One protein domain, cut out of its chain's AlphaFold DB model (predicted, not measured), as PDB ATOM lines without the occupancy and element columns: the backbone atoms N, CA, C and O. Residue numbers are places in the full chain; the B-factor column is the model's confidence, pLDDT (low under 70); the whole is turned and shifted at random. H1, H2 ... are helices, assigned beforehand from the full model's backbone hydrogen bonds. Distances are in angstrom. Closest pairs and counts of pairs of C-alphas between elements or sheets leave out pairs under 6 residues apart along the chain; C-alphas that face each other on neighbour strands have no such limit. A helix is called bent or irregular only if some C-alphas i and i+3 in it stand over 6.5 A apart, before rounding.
ATOM      1  N   ASN A  42     425.801 319.978 435.551       91.62
ATOM      2  CA  ASN A  42     426.238 321.363 435.411       91.62
ATOM      3  C   ASN A  42     426.727 321.926 436.759       91.62
ATOM      4  O   ASN A  42     426.455 321.364 437.823       91.62
ATOM      5  N   ALA A  43     427.415 323.070 436.717       91.38
ATOM      6  CA  ALA A  43     427.997 323.706 437.901       91.38
ATOM      7  C   ALA A  43     426.958 324.026 438.994       91.38
ATOM      8  O   ALA A  43     427.221 323.823 440.175       91.38
ATOM      9  N   LYS A  44     425.747 324.458 438.617       94.25
ATOM     10  CA  LYS A  44     424.669 324.744 439.578       94.25
ATOM     11  C   LYS A  44     424.217 323.479 440.305       94.25
ATOM     12  O   LYS A  44     424.026 323.495 441.517       94.25
ATOM     13  N   ALA A  45     424.046 322.381 439.571       92.62
ATOM     14  CA  ALA A  45     423.709 321.090 440.152       92.62
ATOM     15  C   ALA A  45     424.840 320.577 441.049       92.62
ATOM     16  O   ALA A  45     424.544 320.008 442.093       92.62
ATOM     17  N   PHE A  46     426.104 320.780 440.667       93.19
ATOM     18  CA  PHE A  46     427.265 320.448 441.495       93.19
ATOM     19  C   PHE A  46     427.244 321.205 442.831       93.19
ATOM     20  O   PHE A  46     427.238 320.573 443.881       93.19
ATOM     21  N   VAL A  47     427.114 322.535 442.802       95.94
ATOM     22  CA  VAL A  47     427.041 323.361 444.020       95.94
ATOM     23  C   VAL A  47     425.845 322.963 444.891       95.94
ATOM     24  O   VAL A  47     425.994 322.793 446.096       95.94
ATOM     25  N   ARG A  48     424.665 322.737 444.297       94.44
ATOM     26  CA  ARG A  48     423.468 322.319 445.047       94.44
ATOM     27  C   ARG A  48     423.649 320.973 445.754       94.44
ATOM     28  O   ARG A  48     423.106 320.793 446.837       94.44
ATOM     29  N   GLU A  49     424.414 320.043 445.181       93.38
ATOM     30  CA  GLU A  49     424.671 318.737 445.809       93.38
ATOM     31  C   GLU A  49     425.333 318.874 447.178       93.38
ATOM     32  O   GLU A  49     425.037 318.102 448.085       93.38
ATOM     33  N   HIS A  50     426.197 319.879 447.348       96.19
ATOM     34  CA  HIS A  50     426.898 320.111 448.608       96.19
ATOM     35  C   HIS A  50     425.942 320.456 449.757       96.19
ATOM     36  O   HIS A  50     426.303 320.275 450.921       96.19
ATOM     37  N   TRP A  51     424.699 320.856 449.463       96.38
ATOM     38  CA  TRP A  51     423.671 321.016 450.488       96.38
ATOM     39  C   TRP A  51     423.335 319.695 451.197       96.38
ATOM     40  O   TRP A  51     423.052 319.692 452.390       96.38
ATOM     41  N   ARG A  52     423.464 318.543 450.520       94.88
ATOM     42  CA  ARG A  52     423.233 317.220 451.132       94.88
ATOM     43  C   ARG A  52     424.237 316.889 452.240       94.88
ATOM     44  O   ARG A  52     423.973 315.997 453.039       94.88
ATOM     45  N   ARG A  53     425.353 317.621 452.357       97.06
ATOM     46  CA  ARG A  53     426.312 317.416 453.453       97.06
ATOM     47  C   ARG A  53     425.705 317.697 454.835       97.06
ATOM     48  O   ARG A  53     426.179 317.125 455.810       97.06
ATOM     49  N   GLN A  54     424.585 318.424 454.919       96.38
ATOM     50  CA  GLN A  54     423.805 318.574 456.157       96.38
ATOM     51  C   GLN A  54     423.427 317.240 456.830       96.38
ATOM     52  O   GLN A  54     423.203 317.190 458.040       96.38
ATOM     53  N   TYR A  55     423.349 316.148 456.062       96.62
ATOM     54  CA  TYR A  55     422.985 314.829 456.572       96.62
ATOM     55  C   TYR A  55     424.142 314.113 457.290       96.62
ATOM     56  O   TYR A  55     423.884 313.184 458.053       96.62
ATOM     57  N   PHE A  56     425.399 314.561 457.149       97.44
ATOM     58  CA  PHE A  56     426.529 313.974 457.888       97.44
ATOM     59  C   PHE A  56     426.406 314.166 459.403       97.44
ATOM     60  O   PHE A  56     426.798 313.277 460.160       97.44
ATOM     61  N   ALA A  57     425.826 315.280 459.855       97.50
ATOM     62  CA  ALA A  57     425.575 315.512 461.274       97.50
ATOM     63  C   ALA A  57     424.524 314.539 461.838       97.50
ATOM     64  O   ALA A  57     424.706 314.006 462.929       97.50
ATOM     65  N   ASP A  58     423.455 314.259 461.082       96.31
ATOM     66  CA  ASP A  58     422.436 313.259 461.447       96.31
ATOM     67  C   ASP A  58     423.025 311.846 461.474       96.31
ATOM     68  O   ASP A  58     422.862 311.106 462.443       96.31
ATOM     69  N   MET A  59     423.802 311.503 460.445       97.06
ATOM     70  CA  MET A  59     424.477 310.213 460.351       97.06
ATOM     71  C   MET A  59     425.468 310.008 461.504       97.06
ATOM     72  O   MET A  59     425.489 308.941 462.110       97.06
ATOM     73  N   THR A  60     426.233 311.039 461.874       98.00
ATOM     74  CA  THR A  60     427.166 310.991 463.014       98.00
ATOM     75  C   THR A  60     426.433 310.879 464.353       98.00
ATOM     76  O   THR A  60     426.941 310.238 465.268       98.00
ATOM     77  N   ALA A  61     425.236 311.461 464.484       97.31
ATOM     78  CA  ALA A  61     424.415 311.311 465.686       97.31
ATOM     79  C   ALA A  61     423.935 309.859 465.869       97.31
ATOM     80  O   ALA A  61     423.956 309.333 466.979       97.31
ATOM     81  N   ARG A  62     423.548 309.192 464.772       97.25
ATOM     82  CA  ARG A  62     423.131 307.774 464.767       97.25
ATOM     83  C   ARG A  62     424.313 306.803 464.882       97.25
ATOM     84  O   ARG A  62     424.173 305.686 465.388       97.25
ATOM     85  N   ILE A  63     425.476 307.217 464.384       97.94
ATOM     86  CA  ILE A  63     426.688 306.406 464.275       97.94
ATOM     87  C   ILE A  63     427.878 307.193 464.857       97.94
ATOM     88  O   ILE A  63     428.705 307.728 464.109       97.94
ATOM     89  N   PRO A  64     427.979 307.309 466.196       97.56
ATOM     90  CA  PRO A  64     429.013 308.111 466.854       97.56
ATOM     91  C   PRO A  64     430.445 307.636 466.565       97.56
ATOM     92  O   PRO A  64     431.391 308.422 466.673       97.56
ATOM     93  N   GLU A  65     430.628 306.379 466.160       97.75
ATOM     94  CA  GLU A  65     431.908 305.802 465.749       97.75
ATOM     95  C   GLU A  65     432.530 306.562 464.567       97.75
ATOM     96  O   GLU A  65     433.757 306.698 464.510       97.75
ATOM     97  N   LEU A  66     431.705 307.165 463.696       97.50
ATOM     98  CA  LEU A  66     432.164 307.980 462.563       97.50
ATOM     99  C   LEU A  66     433.042 309.155 462.991       97.50
ATOM    100  O   LEU A  66     433.927 309.565 462.238       97.50
ATOM    101  N   ARG A  67     432.883 309.662 464.221       97.81
ATOM    102  CA  ARG A  67     433.771 310.703 464.753       97.81
ATOM    103  C   ARG A  67     435.226 310.264 464.785       97.81
ATOM    104  O   ARG A  67     436.110 311.099 464.676       97.81
ATOM    105  N   ARG A  68     435.499 308.980 465.001       97.44
ATOM    106  CA  ARG A  68     436.869 308.473 465.139       97.44
ATOM    107  C   ARG A  68     437.377 307.830 463.857       97.44
ATOM    108  O   ARG A  68     438.582 307.847 463.636       97.44
ATOM    109  N   THR A  69     436.487 307.266 463.045       96.31
ATOM    110  CA  THR A  69     436.866 306.487 461.860       96.31
ATOM    111  C   THR A  69     436.793 307.270 460.555       96.31
ATOM    112  O   THR A  69     437.460 306.890 459.599       96.31
ATOM    113  N   PHE A  70     435.992 308.337 460.499       96.81
ATOM    114  CA  PHE A  70     435.693 309.050 459.258       96.81
ATOM    115  C   PHE A  70     436.018 310.545 459.340       96.81
ATOM    116  O   PHE A  70     436.720 311.060 458.474       96.81
ATOM    117  N   LEU A  71     435.563 311.237 460.390       98.31
ATOM    118  CA  LEU A  71     435.746 312.686 460.507       98.31
ATOM    119  C   LEU A  71     437.207 313.074 460.772       98.31
ATOM    120  O   LEU A  71     437.867 312.566 461.686       98.31
ATOM    121  N   PHE A  72     437.692 314.064 460.028       98.44
ATOM    122  CA  PHE A  72     438.980 314.693 460.271       98.44
ATOM    123  C   PHE A  72     438.958 315.482 461.585       98.44
ATOM    124  O   PHE A  72     438.062 316.282 461.854       98.44
ATOM    125  N   ALA A  73     439.942 315.218 462.447       97.75
ATOM    126  CA  ALA A  73     440.003 315.774 463.802       97.75
ATOM    127  C   ALA A  73     438.685 315.610 464.598       97.75
ATOM    128  O   ALA A  73     438.396 316.392 465.500       97.75
ATOM    129  N   ARG A  74     437.893 314.571 464.285       97.88
ATOM    130  CA  ARG A  74     436.615 314.218 464.930       97.88
ATOM    131  C   ARG A  74     435.459 315.205 464.767       97.88
ATOM    132  O   ARG A  74     434.392 314.972 465.347       97.88
ATOM    133  N   VAL A  75     435.660 316.272 464.001       97.81
ATOM    134  CA  VAL A  75     434.682 317.350 463.806       97.81
ATOM    135  C   VAL A  75     434.529 317.679 462.331       97.81
ATOM    136  O   VAL A  75     433.406 317.827 461.881       97.81
ATOM    137  N   PHE A  76     435.617 317.741 461.570       98.38
ATOM    138  CA  PHE A  76     435.547 318.148 460.175       98.38
ATOM    139  C   PHE A  76     435.217 316.971 459.262       98.38
ATOM    140  O   PHE A  76     435.704 315.861 459.483       98.38
ATOM    141  N   LEU A  77     434.428 317.195 458.218       97.44
ATOM    142  CA  LEU A  77     434.093 316.164 457.241       97.44
ATOM    143  C   LEU A  77     435.353 315.614 456.558       97.44
ATOM    144  O   LEU A  77     435.489 314.410 456.364       97.44
ATOM    145  N   ASP A  78     436.290 316.498 456.226       97.50
ATOM    146  CA  ASP A  78     437.575 316.165 455.619       97.50
ATOM    147  C   ASP A  78     438.617 317.277 455.878       97.50
ATOM    148  O   ASP A  78     438.374 318.264 456.571       97.50
ATOM    149  N   ARG A  79     439.825 317.138 455.321       97.69
ATOM    150  CA  ARG A  79     440.869 318.175 455.445       97.69
ATOM    151  C   ARG A  79     440.519 319.478 454.718       97.69
ATOM    152  O   ARG A  79     441.072 320.520 455.055       97.69
ATOM    153  N   ARG A  80     439.659 319.423 453.698       97.50
ATOM    154  CA  ARG A  80     439.305 320.576 452.863       97.50
ATOM    155  C   ARG A  80     438.305 321.478 453.576       97.50
ATOM    156  O   ARG A  80     438.508 322.685 453.578       97.50
ATOM    157  N   THR A  81     437.290 320.898 454.207       97.81
ATOM    158  CA  THR A  81     436.346 321.600 455.095       97.81
ATOM    159  C   THR A  81     437.086 322.268 456.253       97.81
ATOM    160  O   THR A  81     436.977 323.477 456.416       97.81
ATOM    161  N   ALA A  82     437.995 321.555 456.930       98.25
ATOM    162  CA  ALA A  82     438.855 322.157 457.957       98.25
ATOM    163  C   ALA A  82     439.690 323.347 457.441       98.25
ATOM    164  O   ALA A  82     439.817 324.369 458.117       98.25
ATOM    165  N   ALA A  83     440.271 323.230 456.242       98.44
ATOM    166  CA  ALA A  83     441.043 324.310 455.633       98.44
ATOM    167  C   ALA A  83     440.161 325.508 455.240       98.44
ATOM    168  O   ALA A  83     440.588 326.651 455.395       98.44
ATOM    169  N   PHE A  84     438.947 325.258 454.745       98.44
ATOM    170  CA  PHE A  84     437.982 326.302 454.405       98.44
ATOM    171  C   PHE A  84     437.542 327.079 455.651       98.44
ATOM    172  O   PHE A  84     437.590 328.309 455.657       98.44
ATOM    173  N   ASP A  85     437.219 326.379 456.737       98.19
ATOM    174  CA  ASP A  85     436.852 326.985 458.017       98.19
ATOM    175  C   ASP A  85     438.002 327.818 458.594       98.19
ATOM    176  O   ASP A  85     437.798 328.954 459.032       98.19
ATOM    177  N   ALA A  86     439.235 327.306 458.522       98.19
ATOM    178  CA  ALA A  86     440.425 328.063 458.897       98.19
ATOM    179  C   ALA A  86     440.589 329.334 458.046       98.19
ATOM    180  O   ALA A  86     440.912 330.395 458.583       98.19
ATOM    181  N   ALA A  87     440.312 329.262 456.739       98.38
ATOM    182  CA  ALA A  87     440.352 330.424 455.859       98.38
ATOM    183  C   ALA A  87     439.294 331.472 456.242       98.38
ATOM    184  O   ALA A  87     439.617 332.660 456.300       98.38
ATOM    185  N   LEU A  88     438.066 331.057 456.572       98.00
ATOM    186  CA  LEU A  88     437.021 331.965 457.059       98.00
ATOM    187  C   LEU A  88     437.423 332.643 458.374       98.00
ATOM    188  O   LEU A  88     437.318 333.865 458.491       98.00
ATOM    189  N   VAL A  89     437.944 331.880 459.339       98.00
ATOM    190  CA  VAL A  89     438.462 332.423 460.607       98.00
ATOM    191  C   VAL A  89     439.612 333.401 460.359       98.00
ATOM    192  O   VAL A  89     439.664 334.456 460.989       98.00
ATOM    193  N   GLY A  90     440.510 333.094 459.419       98.06
ATOM    194  CA  GLY A  90     441.605 333.975 459.017       98.06
ATOM    195  C   GLY A  90     441.127 335.302 458.435       98.06
ATOM    196  O   GLY A  90     441.588 336.361 458.859       98.06
ATOM    197  N   LEU A  91     440.164 335.263 457.511       97.88
ATOM    198  CA  LEU A  91     439.574 336.460 456.904       97.88
ATOM    199  C   LEU A  91     438.863 337.333 457.947       97.88
ATOM    200  O   LEU A  91     439.113 338.537 458.023       97.88
ATOM    201  N   LEU A  92     438.025 336.725 458.792       97.75
ATOM    202  CA  LEU A  92     437.321 337.431 459.866       97.75
ATOM    203  C   LEU A  92     438.303 338.022 460.884       97.75
ATOM    204  O   LEU A  92     438.192 339.188 461.260       97.75
ATOM    205  N   GLY A  93     439.306 337.245 461.294       97.94
ATOM    206  CA  GLY A  93     440.337 337.686 462.226       97.94
ATOM    207  C   GLY A  93     441.157 338.856 461.685       97.94
ATOM    208  O   GLY A  93     441.461 339.782 462.439       97.94
ATOM    209  N   ALA A  94     441.485 338.848 460.390       97.25
ATOM    210  CA  ALA A  94     442.212 339.932 459.741       97.25
ATOM    211  C   ALA A  94     441.403 341.235 459.729       97.25
ATOM    212  O   ALA A  94     441.941 342.294 460.057       97.25
ATOM    213  N   ALA A  95     440.101 341.148 459.432       96.81
ATOM    214  CA  ALA A  95     439.195 342.292 459.448       96.81
ATOM    215  C   ALA A  95     439.032 342.885 460.858       96.81
ATOM    216  O   ALA A  95     439.172 344.095 461.039       96.81
ATOM    217  N   VAL A  96     438.799 342.040 461.869       97.75
ATOM    218  CA  VAL A  96     438.591 342.476 463.262       97.75
ATOM    219  C   VAL A  96     439.865 343.067 463.867       97.75
ATOM    220  O   VAL A  96     439.815 344.100 464.529       97.75
ATOM    221  N   ARG A  97     441.022 342.435 463.638       96.69
ATOM    222  CA  ARG A  97     442.308 342.876 464.206       96.69
ATOM    223  C   ARG A  97     443.025 343.928 463.365       96.69
ATOM    224  O   ARG A  97     444.073 344.402 463.792       96.69
ATOM    225  N   ARG A  98     442.507 344.250 462.172       95.75
ATOM    226  CA  ARG A  98     443.166 345.111 461.171       95.75
ATOM    227  C   ARG A  98     444.624 344.702 460.927       95.75
ATOM    228  O   ARG A  98     445.520 345.536 460.860       95.75
ATOM    229  N   SER A  99     444.859 343.395 460.839       96.62
ATOM    230  CA  SER A  99     446.189 342.797 460.701       96.62
ATOM    231  C   SER A  99     446.185 341.766 459.585       96.62
ATOM    232  O   SER A  99     445.222 341.019 459.437       96.62
ATOM    233  N   CYS A 100     447.279 341.676 458.832       96.56
ATOM    234  CA  CYS A 100     447.433 340.667 457.787       96.56
ATOM    235  C   CYS A 100     447.829 339.287 458.335       96.56
ATOM    236  O   CYS A 100     447.695 338.299 457.622       96.56
ATOM    237  N   LEU A 101     448.293 339.181 459.589       96.69
ATOM    238  CA  LEU A 101     448.777 337.909 460.146       96.69
ATOM    239  C   LEU A 101     447.722 336.783 460.119       96.69
ATOM    240  O   LEU A 101     448.065 335.675 459.708       96.69
ATOM    241  N   PRO A 102     446.438 337.016 460.469       97.00
ATOM    242  CA  PRO A 102     445.413 335.975 460.380       97.00
ATOM    243  C   PRO A 102     445.154 335.469 458.953       97.00
ATOM    244  O   PRO A 102     444.679 334.347 458.793       97.00
ATOM    245  N   LEU A 103     445.517 336.232 457.911       96.62
ATOM    246  CA  LEU A 103     445.371 335.791 456.520       96.62
ATOM    247  C   LEU A 103     446.236 334.569 456.201       96.62
ATOM    248  O   LEU A 103     445.913 333.835 455.271       96.62
ATOM    249  N   LEU A 104     447.278 334.281 456.988       97.62
ATOM    250  CA  LEU A 104     448.069 333.059 456.831       97.62
ATOM    251  C   LEU A 104     447.216 331.784 456.967       97.62
ATOM    252  O   LEU A 104     447.531 330.773 456.344       97.62
ATOM    253  N   LEU A 105     446.094 331.835 457.698       97.50
ATOM    254  CA  LEU A 105     445.160 330.707 457.809       97.50
ATOM    255  C   LEU A 105     444.420 330.396 456.500       97.50
ATOM    256  O   LEU A 105     443.869 329.309 456.353       97.50
ATOM    257  N   THR A 106     444.433 331.312 455.528       97.62
ATOM    258  CA  THR A 106     443.849 331.078 454.197       97.62
ATOM    259  C   THR A 106     444.750 330.236 453.292       97.62
ATOM    260  O   THR A 106     444.268 329.660 452.315       97.62
ATOM    261  N   LEU A 107     446.045 330.118 453.619       97.50
ATOM    262  CA  LEU A 107     447.040 329.469 452.762       97.50
ATOM    263  C   LEU A 107     446.731 327.992 452.474       97.50
ATOM    264  O   LEU A 107     446.766 327.627 451.298       97.50
ATOM    265  N   PRO A 108     446.391 327.129 453.458       97.81
ATOM    266  CA  PRO A 108     446.138 325.715 453.178       97.81
ATOM    267  C   PRO A 108     444.980 325.510 452.194       97.81
ATOM    268  O   PRO A 108     445.070 324.680 451.288       97.81
ATOM    269  N   TYR A 109     443.916 326.305 452.337       98.12
ATOM    270  CA  TYR A 109     442.772 326.263 451.433       98.12
ATOM    271  C   TYR A 109     443.122 326.822 450.052       98.12
ATOM    272  O   TYR A 109     442.856 326.167 449.046       98.12
ATOM    273  N   GLY A 110     443.773 327.990 449.992       97.31
ATOM    274  CA  GLY A 110     444.170 328.628 448.735       97.31
ATOM    275  C   GLY A 110     445.103 327.753 447.894       97.31
ATOM    276  O   GLY A 110     444.862 327.565 446.704       97.31
ATOM    277  N   VAL A 111     446.115 327.139 448.519       97.56
ATOM    278  CA  VAL A 111     447.034 326.205 447.849       97.56
ATOM    279  C   VAL A 111     446.289 324.962 447.357       97.56
ATOM    280  O   VAL A 111     446.481 324.550 446.214       97.56
ATOM    281  N   GLY A 112     445.415 324.378 448.182       96.88
ATOM    282  CA  GLY A 112     444.614 323.217 447.787       96.88
ATOM    283  C   GLY A 112     443.698 323.511 446.596       96.88
ATOM    284  O   GLY A 112     443.663 322.744 445.632       96.88
ATOM    285  N   LEU A 113     443.003 324.652 446.631       96.19
ATOM    286  CA  LEU A 113     442.124 325.102 445.556       96.19
ATOM    287  C   LEU A 113     442.903 325.327 444.257       96.19
ATOM    288  O   LEU A 113     442.474 324.863 443.201       96.19
ATOM    289  N   GLU A 114     444.065 325.970 444.344       95.88
ATOM    290  CA  GLU A 114     444.927 326.250 443.198       95.88
ATOM    291  C   GLU A 114     445.472 324.962 442.565       95.88
ATOM    292  O   GLU A 114     445.383 324.777 441.351       95.88
ATOM    293  N   VAL A 115     445.968 324.015 443.369       96.06
ATOM    294  CA  VAL A 115     446.443 322.708 442.876       96.06
ATOM    295  C   VAL A 115     445.326 321.941 442.162       96.06
ATOM    296  O   VAL A 115     445.567 321.314 441.125       96.06
ATOM    297  N   CYS A 116     444.095 321.994 442.681       94.81
ATOM    298  CA  CYS A 116     442.938 321.382 442.030       94.81
ATOM    299  C   CYS A 116     442.556 322.100 440.728       94.81
ATOM    300  O   CYS A 116     442.311 321.441 439.715       94.81
ATOM    301  N   ALA A 117     442.506 323.432 440.743       95.31
ATOM    302  CA  ALA A 117     442.051 324.244 439.622       95.31
ATOM    303  C   ALA A 117     443.046 324.251 438.454       95.31
ATOM    304  O   ALA A 117     442.626 324.133 437.302       95.31
ATOM    305  N   ARG A 118     444.358 324.303 438.724       95.69
ATOM    306  CA  ARG A 118     445.419 324.344 437.696       95.69
ATOM    307  C   ARG A 118     445.356 323.200 436.690       95.69
ATOM    308  O   ARG A 118     445.687 323.398 435.523       95.69
ATOM    309  N   ARG A 119     444.860 322.027 437.097       95.69
ATOM    310  CA  ARG A 119     444.670 320.855 436.217       95.69
ATOM    311  C   ARG A 119     443.715 321.119 435.048       95.69
ATOM    312  O   ARG A 119     443.708 320.363 434.086       95.69
ATOM    313  N   TRP A 120     442.932 322.193 435.120       94.31
ATOM    314  CA  TRP A 120     441.938 322.576 434.120       94.31
ATOM    315  C   TRP A 120     442.423 323.676 433.161       94.31
ATOM    316  O   TRP A 120     441.638 324.176 432.345       94.31
ATOM    317  N   GLY A 121     443.706 324.060 433.238       95.81
ATOM    318  CA  GLY A 121     444.346 325.015 432.332       95.81
ATOM    319  C   GLY A 121     443.594 326.344 432.266       95.81
ATOM    320  O   GLY A 121     443.308 326.959 433.290       95.81
ATOM    321  N   ARG A 122     443.193 326.769 431.061       96.06
ATOM    322  CA  ARG A 122     442.446 328.026 430.843       96.06
ATOM    323  C   ARG A 122     441.113 328.122 431.597       96.06
ATOM    324  O   ARG A 122     440.576 329.214 431.753       96.06
ATOM    325  N   HIS A 123     440.550 326.998 432.045       94.94
ATOM    326  CA  HIS A 123     439.301 326.977 432.806       94.94
ATOM    327  C   HIS A 123     439.525 327.037 434.324       94.94
ATOM    328  O   HIS A 123     438.540 327.075 435.062       94.94
ATOM    329  N   ALA A 124     440.779 327.079 434.795       95.75
ATOM    330  CA  ALA A 124     441.123 327.089 436.214       95.75
ATOM    331  C   ALA A 124     440.352 328.149 437.025       95.75
ATOM    332  O   ALA A 124     439.765 327.763 438.034       95.75
ATOM    333  N   PRO A 125     440.208 329.420 436.585       95.38
ATOM    334  CA  PRO A 125     439.451 330.407 437.358       95.38
ATOM    335  C   PRO A 125     437.977 330.022 437.529       95.38
ATOM    336  O   PRO A 125     437.428 330.122 438.619       95.38
ATOM    337  N   ARG A 126     437.336 329.505 436.471       94.88
ATOM    338  CA  ARG A 126     435.927 329.077 436.526       94.88
ATOM    339  C   ARG A 126     435.742 327.876 437.451       94.88
ATOM    340  O   ARG A 126     434.763 327.818 438.191       94.88
ATOM    341  N   VAL A 127     436.681 326.930 437.412       94.50
ATOM    342  CA  VAL A 127     436.676 325.755 438.291       94.50
ATOM    343  C   VAL A 127     436.911 326.171 439.740       94.50
ATOM    344  O   VAL A 127     436.158 325.737 440.603       94.50
ATOM    345  N   ALA A 128     437.880 327.049 440.006       96.00
ATOM    346  CA  ALA A 128     438.150 327.579 441.339       96.00
ATOM    347  C   ALA A 128     436.914 328.276 441.928       96.00
ATOM    348  O   ALA A 128     436.535 327.983 443.060       96.00
ATOM    349  N   THR A 129     436.223 329.110 441.143       96.00
ATOM    350  CA  THR A 129     434.970 329.751 441.571       96.00
ATOM    351  C   THR A 129     433.873 328.728 441.865       96.00
ATOM    352  O   THR A 129     433.210 328.822 442.896       96.00
ATOM    353  N   GLY A 130     433.680 327.730 440.996       96.25
ATOM    354  CA  GLY A 130     432.673 326.684 441.208       96.25
ATOM    355  C   GLY A 130     432.955 325.826 442.444       96.25
ATOM    356  O   GLY A 130     432.042 325.509 443.204       96.25
ATOM    357  N   LEU A 131     434.225 325.495 442.670       96.50
ATOM    358  CA  LEU A 131     434.702 324.782 443.849       96.50
ATOM    359  C   LEU A 131     434.513 325.609 445.128       96.50
ATOM    360  O   LEU A 131     433.960 325.092 446.092       96.50
ATOM    361  N   GLY A 132     434.890 326.888 445.116       97.50
ATOM    362  CA  GLY A 132     434.700 327.778 446.262       97.50
ATOM    363  C   GLY A 132     433.230 328.003 446.607       97.50
ATOM    364  O   GLY A 132     432.867 327.984 447.780       97.50
ATOM    365  N   ALA A 133     432.358 328.130 445.602       97.94
ATOM    366  CA  ALA A 133     430.914 328.203 445.821       97.94
ATOM    367  C   ALA A 133     430.361 326.914 446.455       97.94
ATOM    368  O   ALA A 133     429.517 326.971 447.348       97.94
ATOM    369  N   ALA A 134     430.848 325.750 446.021       97.81
ATOM    370  CA  ALA A 134     430.451 324.465 446.584       97.81
ATOM    371  C   ALA A 134     430.950 324.273 448.028       97.81
ATOM    372  O   ALA A 134     430.225 323.723 448.857       97.81
ATOM    373  N   ASP A 135     432.148 324.762 448.357       98.19
ATOM    374  CA  ASP A 135     432.679 324.731 449.725       98.19
ATOM    375  C   ASP A 135     431.924 325.693 450.653       98.19
ATOM    376  O   ASP A 135     431.577 325.310 451.767       98.19
ATOM    377  N   ALA A 136     431.534 326.878 450.176       98.31
ATOM    378  CA  ALA A 136     430.666 327.781 450.935       98.31
ATOM    379  C   ALA A 136     429.293 327.149 451.235       98.31
ATOM    380  O   ALA A 136     428.809 327.206 452.366       98.31
ATOM    381  N   VAL A 137     428.674 326.492 450.246       98.44
ATOM    382  CA  VAL A 137     427.418 325.748 450.451       98.44
ATOM    383  C   VAL A 137     427.620 324.560 451.392       98.44
ATOM    384  O   VAL A 137     426.738 324.277 452.199       98.44
ATOM    385  N   SER A 138     428.771 323.886 451.325       98.19
ATOM    386  CA  SER A 138     429.131 322.821 452.265       98.19
ATOM    387  C   SER A 138     429.224 323.325 453.699       98.19
ATOM    388  O   SER A 138     428.681 322.688 454.590       98.19
ATOM    389  N   PHE A 139     429.915 324.441 453.927       98.50
ATOM    390  CA  PHE A 139     430.047 325.035 455.253       98.50
ATOM    391  C   PHE A 139     428.669 325.356 455.842       98.50
ATOM    392  O   PHE A 139     428.344 324.940 456.951       98.50
ATOM    393  N   LEU A 140     427.813 326.023 455.061       98.50
ATOM    394  CA  LEU A 140     426.456 326.358 455.494       98.50
ATOM    395  C   LEU A 140     425.608 325.112 455.763       98.50
ATOM    396  O   LEU A 140     424.856 325.085 456.736       98.50
ATOM    397  N   SER A 141     425.721 324.079 454.926       98.12
ATOM    398  CA  SER A 141     424.939 322.856 455.093       98.12
ATOM    399  C   SER A 141     425.389 322.044 456.308       98.12
ATOM    400  O   SER A 141     424.543 321.546 457.048       98.12
ATOM    401  N   LEU A 142     426.695 321.960 456.568       98.31
ATOM    402  CA  LEU A 142     427.264 321.288 457.740       98.31
ATOM    403  C   LEU A 142     426.949 322.043 459.034       98.31
ATOM    404  O   LEU A 142     426.504 321.425 460.003       98.31
ATOM    405  N   ALA A 143     427.047 323.375 459.026       98.38
ATOM    406  CA  ALA A 143     426.614 324.210 460.142       98.38
ATOM    407  C   ALA A 143     425.113 324.034 460.430       98.38
ATOM    408  O   ALA A 143     424.724 323.787 461.573       98.38
ATOM    409  N   TYR A 144     424.264 324.083 459.397       98.50
ATOM    410  CA  TYR A 144     422.823 323.852 459.534       98.50
ATOM    411  C   TYR A 144     422.516 322.454 460.086       98.50
ATOM    412  O   TYR A 144     421.763 322.318 461.052       98.50
ATOM    413  N   GLY A 145     423.131 321.415 459.512       97.75
ATOM    414  CA  GLY A 145     422.990 320.035 459.969       97.75
ATOM    415  C   GLY A 145     423.400 319.872 461.432       97.75
ATOM    416  O   GLY A 145     422.637 319.313 462.218       97.75
ATOM    417  N   SER A 146     424.553 320.431 461.805       98.38
ATOM    418  CA  SER A 146     425.088 320.410 463.169       98.38
ATOM    419  C   SER A 146     424.158 321.050 464.184       98.38
ATOM    420  O   SER A 146     423.933 320.486 465.254       98.38
ATOM    421  N   LEU A 147     423.608 322.221 463.857       98.38
ATOM    422  CA  LEU A 147     422.669 322.927 464.724       98.38
ATOM    423  C   LEU A 147     421.356 322.152 464.857       98.38
ATOM    424  O   LEU A 147     420.859 321.970 465.969       98.38
ATOM    425  N   ARG A 148     420.824 321.638 463.740       98.06
ATOM    426  CA  ARG A 148     419.567 320.878 463.701       98.06
ATOM    427  C   ARG A 148     419.636 319.597 464.535       98.06
ATOM    428  O   ARG A 148     418.665 319.270 465.210       98.06
ATOM    429  N   THR A 149     420.757 318.876 464.501       97.38
ATOM    430  CA  THR A 149     420.925 317.592 465.210       97.38
ATOM    431  C   THR A 149     421.726 317.706 466.507       97.38
ATOM    432  O   THR A 149     421.982 316.693 467.160       97.38
ATOM    433  N   ARG A 150     422.147 318.922 466.885       97.81
ATOM    434  CA  ARG A 150     423.015 319.207 468.043       97.81
ATOM    435  C   ARG A 150     424.276 318.335 468.078       97.81
ATOM    436  O   ARG A 150     424.751 317.945 469.141       97.81
TER     437      ARG A 150
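Overview. This is residues 42 to 150 of the 154 residues of an uncharacterized protein of Thermoleophilaceae bacterium (UniProt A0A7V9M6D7). Long helix H5 has H1 beside it, while the helical hairpin of H3 and H4 stands off H5, H4 meeting its beginning as a V and H3 its middle. Short H2 lies off the rest. Printed are 109 residues with five named helices, H1 to H5 in order, and no named strand: all helix, compact, radius of gyration of the C-alphas 15.2 A, spans 42 by 39 by 22 A.

Along the chain. H5, residues 121 to 149, runs 41.0 A from C-alpha 121 at (444.346, 325.015, 432.332) to C-alpha 149 at (420.925, 317.592, 465.210). It is irregular, C-alphas 122 and 125 being 7.6 A apart; H4, residues 101 to 118, 26.4 A, only just, with 6.9 A between C-alphas 105 and 108. H1 is residues 43 to 62, 31.6 A; H2, 66 to 69, 5.0 A; H3, 79 to 97, 26.2 A.

Arrangement. H1 touches H5, the hub, at a shallow tilt of 32 degrees, the same way, closest C-alphas Gln 54 and Gly 145, 4.2 A. H4 touches H5 with residues 113 to 118 alone, closest C-alphas Ala 117 and Ala 124, 4.5 A. H3 touches H5 about perpendicular, 87 degrees, closest C-alphas Thr 81 and Phe 139, 7.2 A. H2 is close to H1 but not clearly touching, closest C-alphas Thr 60 and Leu 66, 5.9 A. Every O i to N i+4 pair is within hydrogen-bond range in H3, 7 of 16 in H1 beside 15 of 17 O i to N i+3, 9 of 14 in H4 and 23 of 25 in H5; H2 is too short for one.

Size, cuts and confidence. The C-alphas farthest apart, Arg 62 and Arg 122, are 44.0 A apart. The printed part has no cut, no link is long, and no printed residue is under 70 in pLDDT.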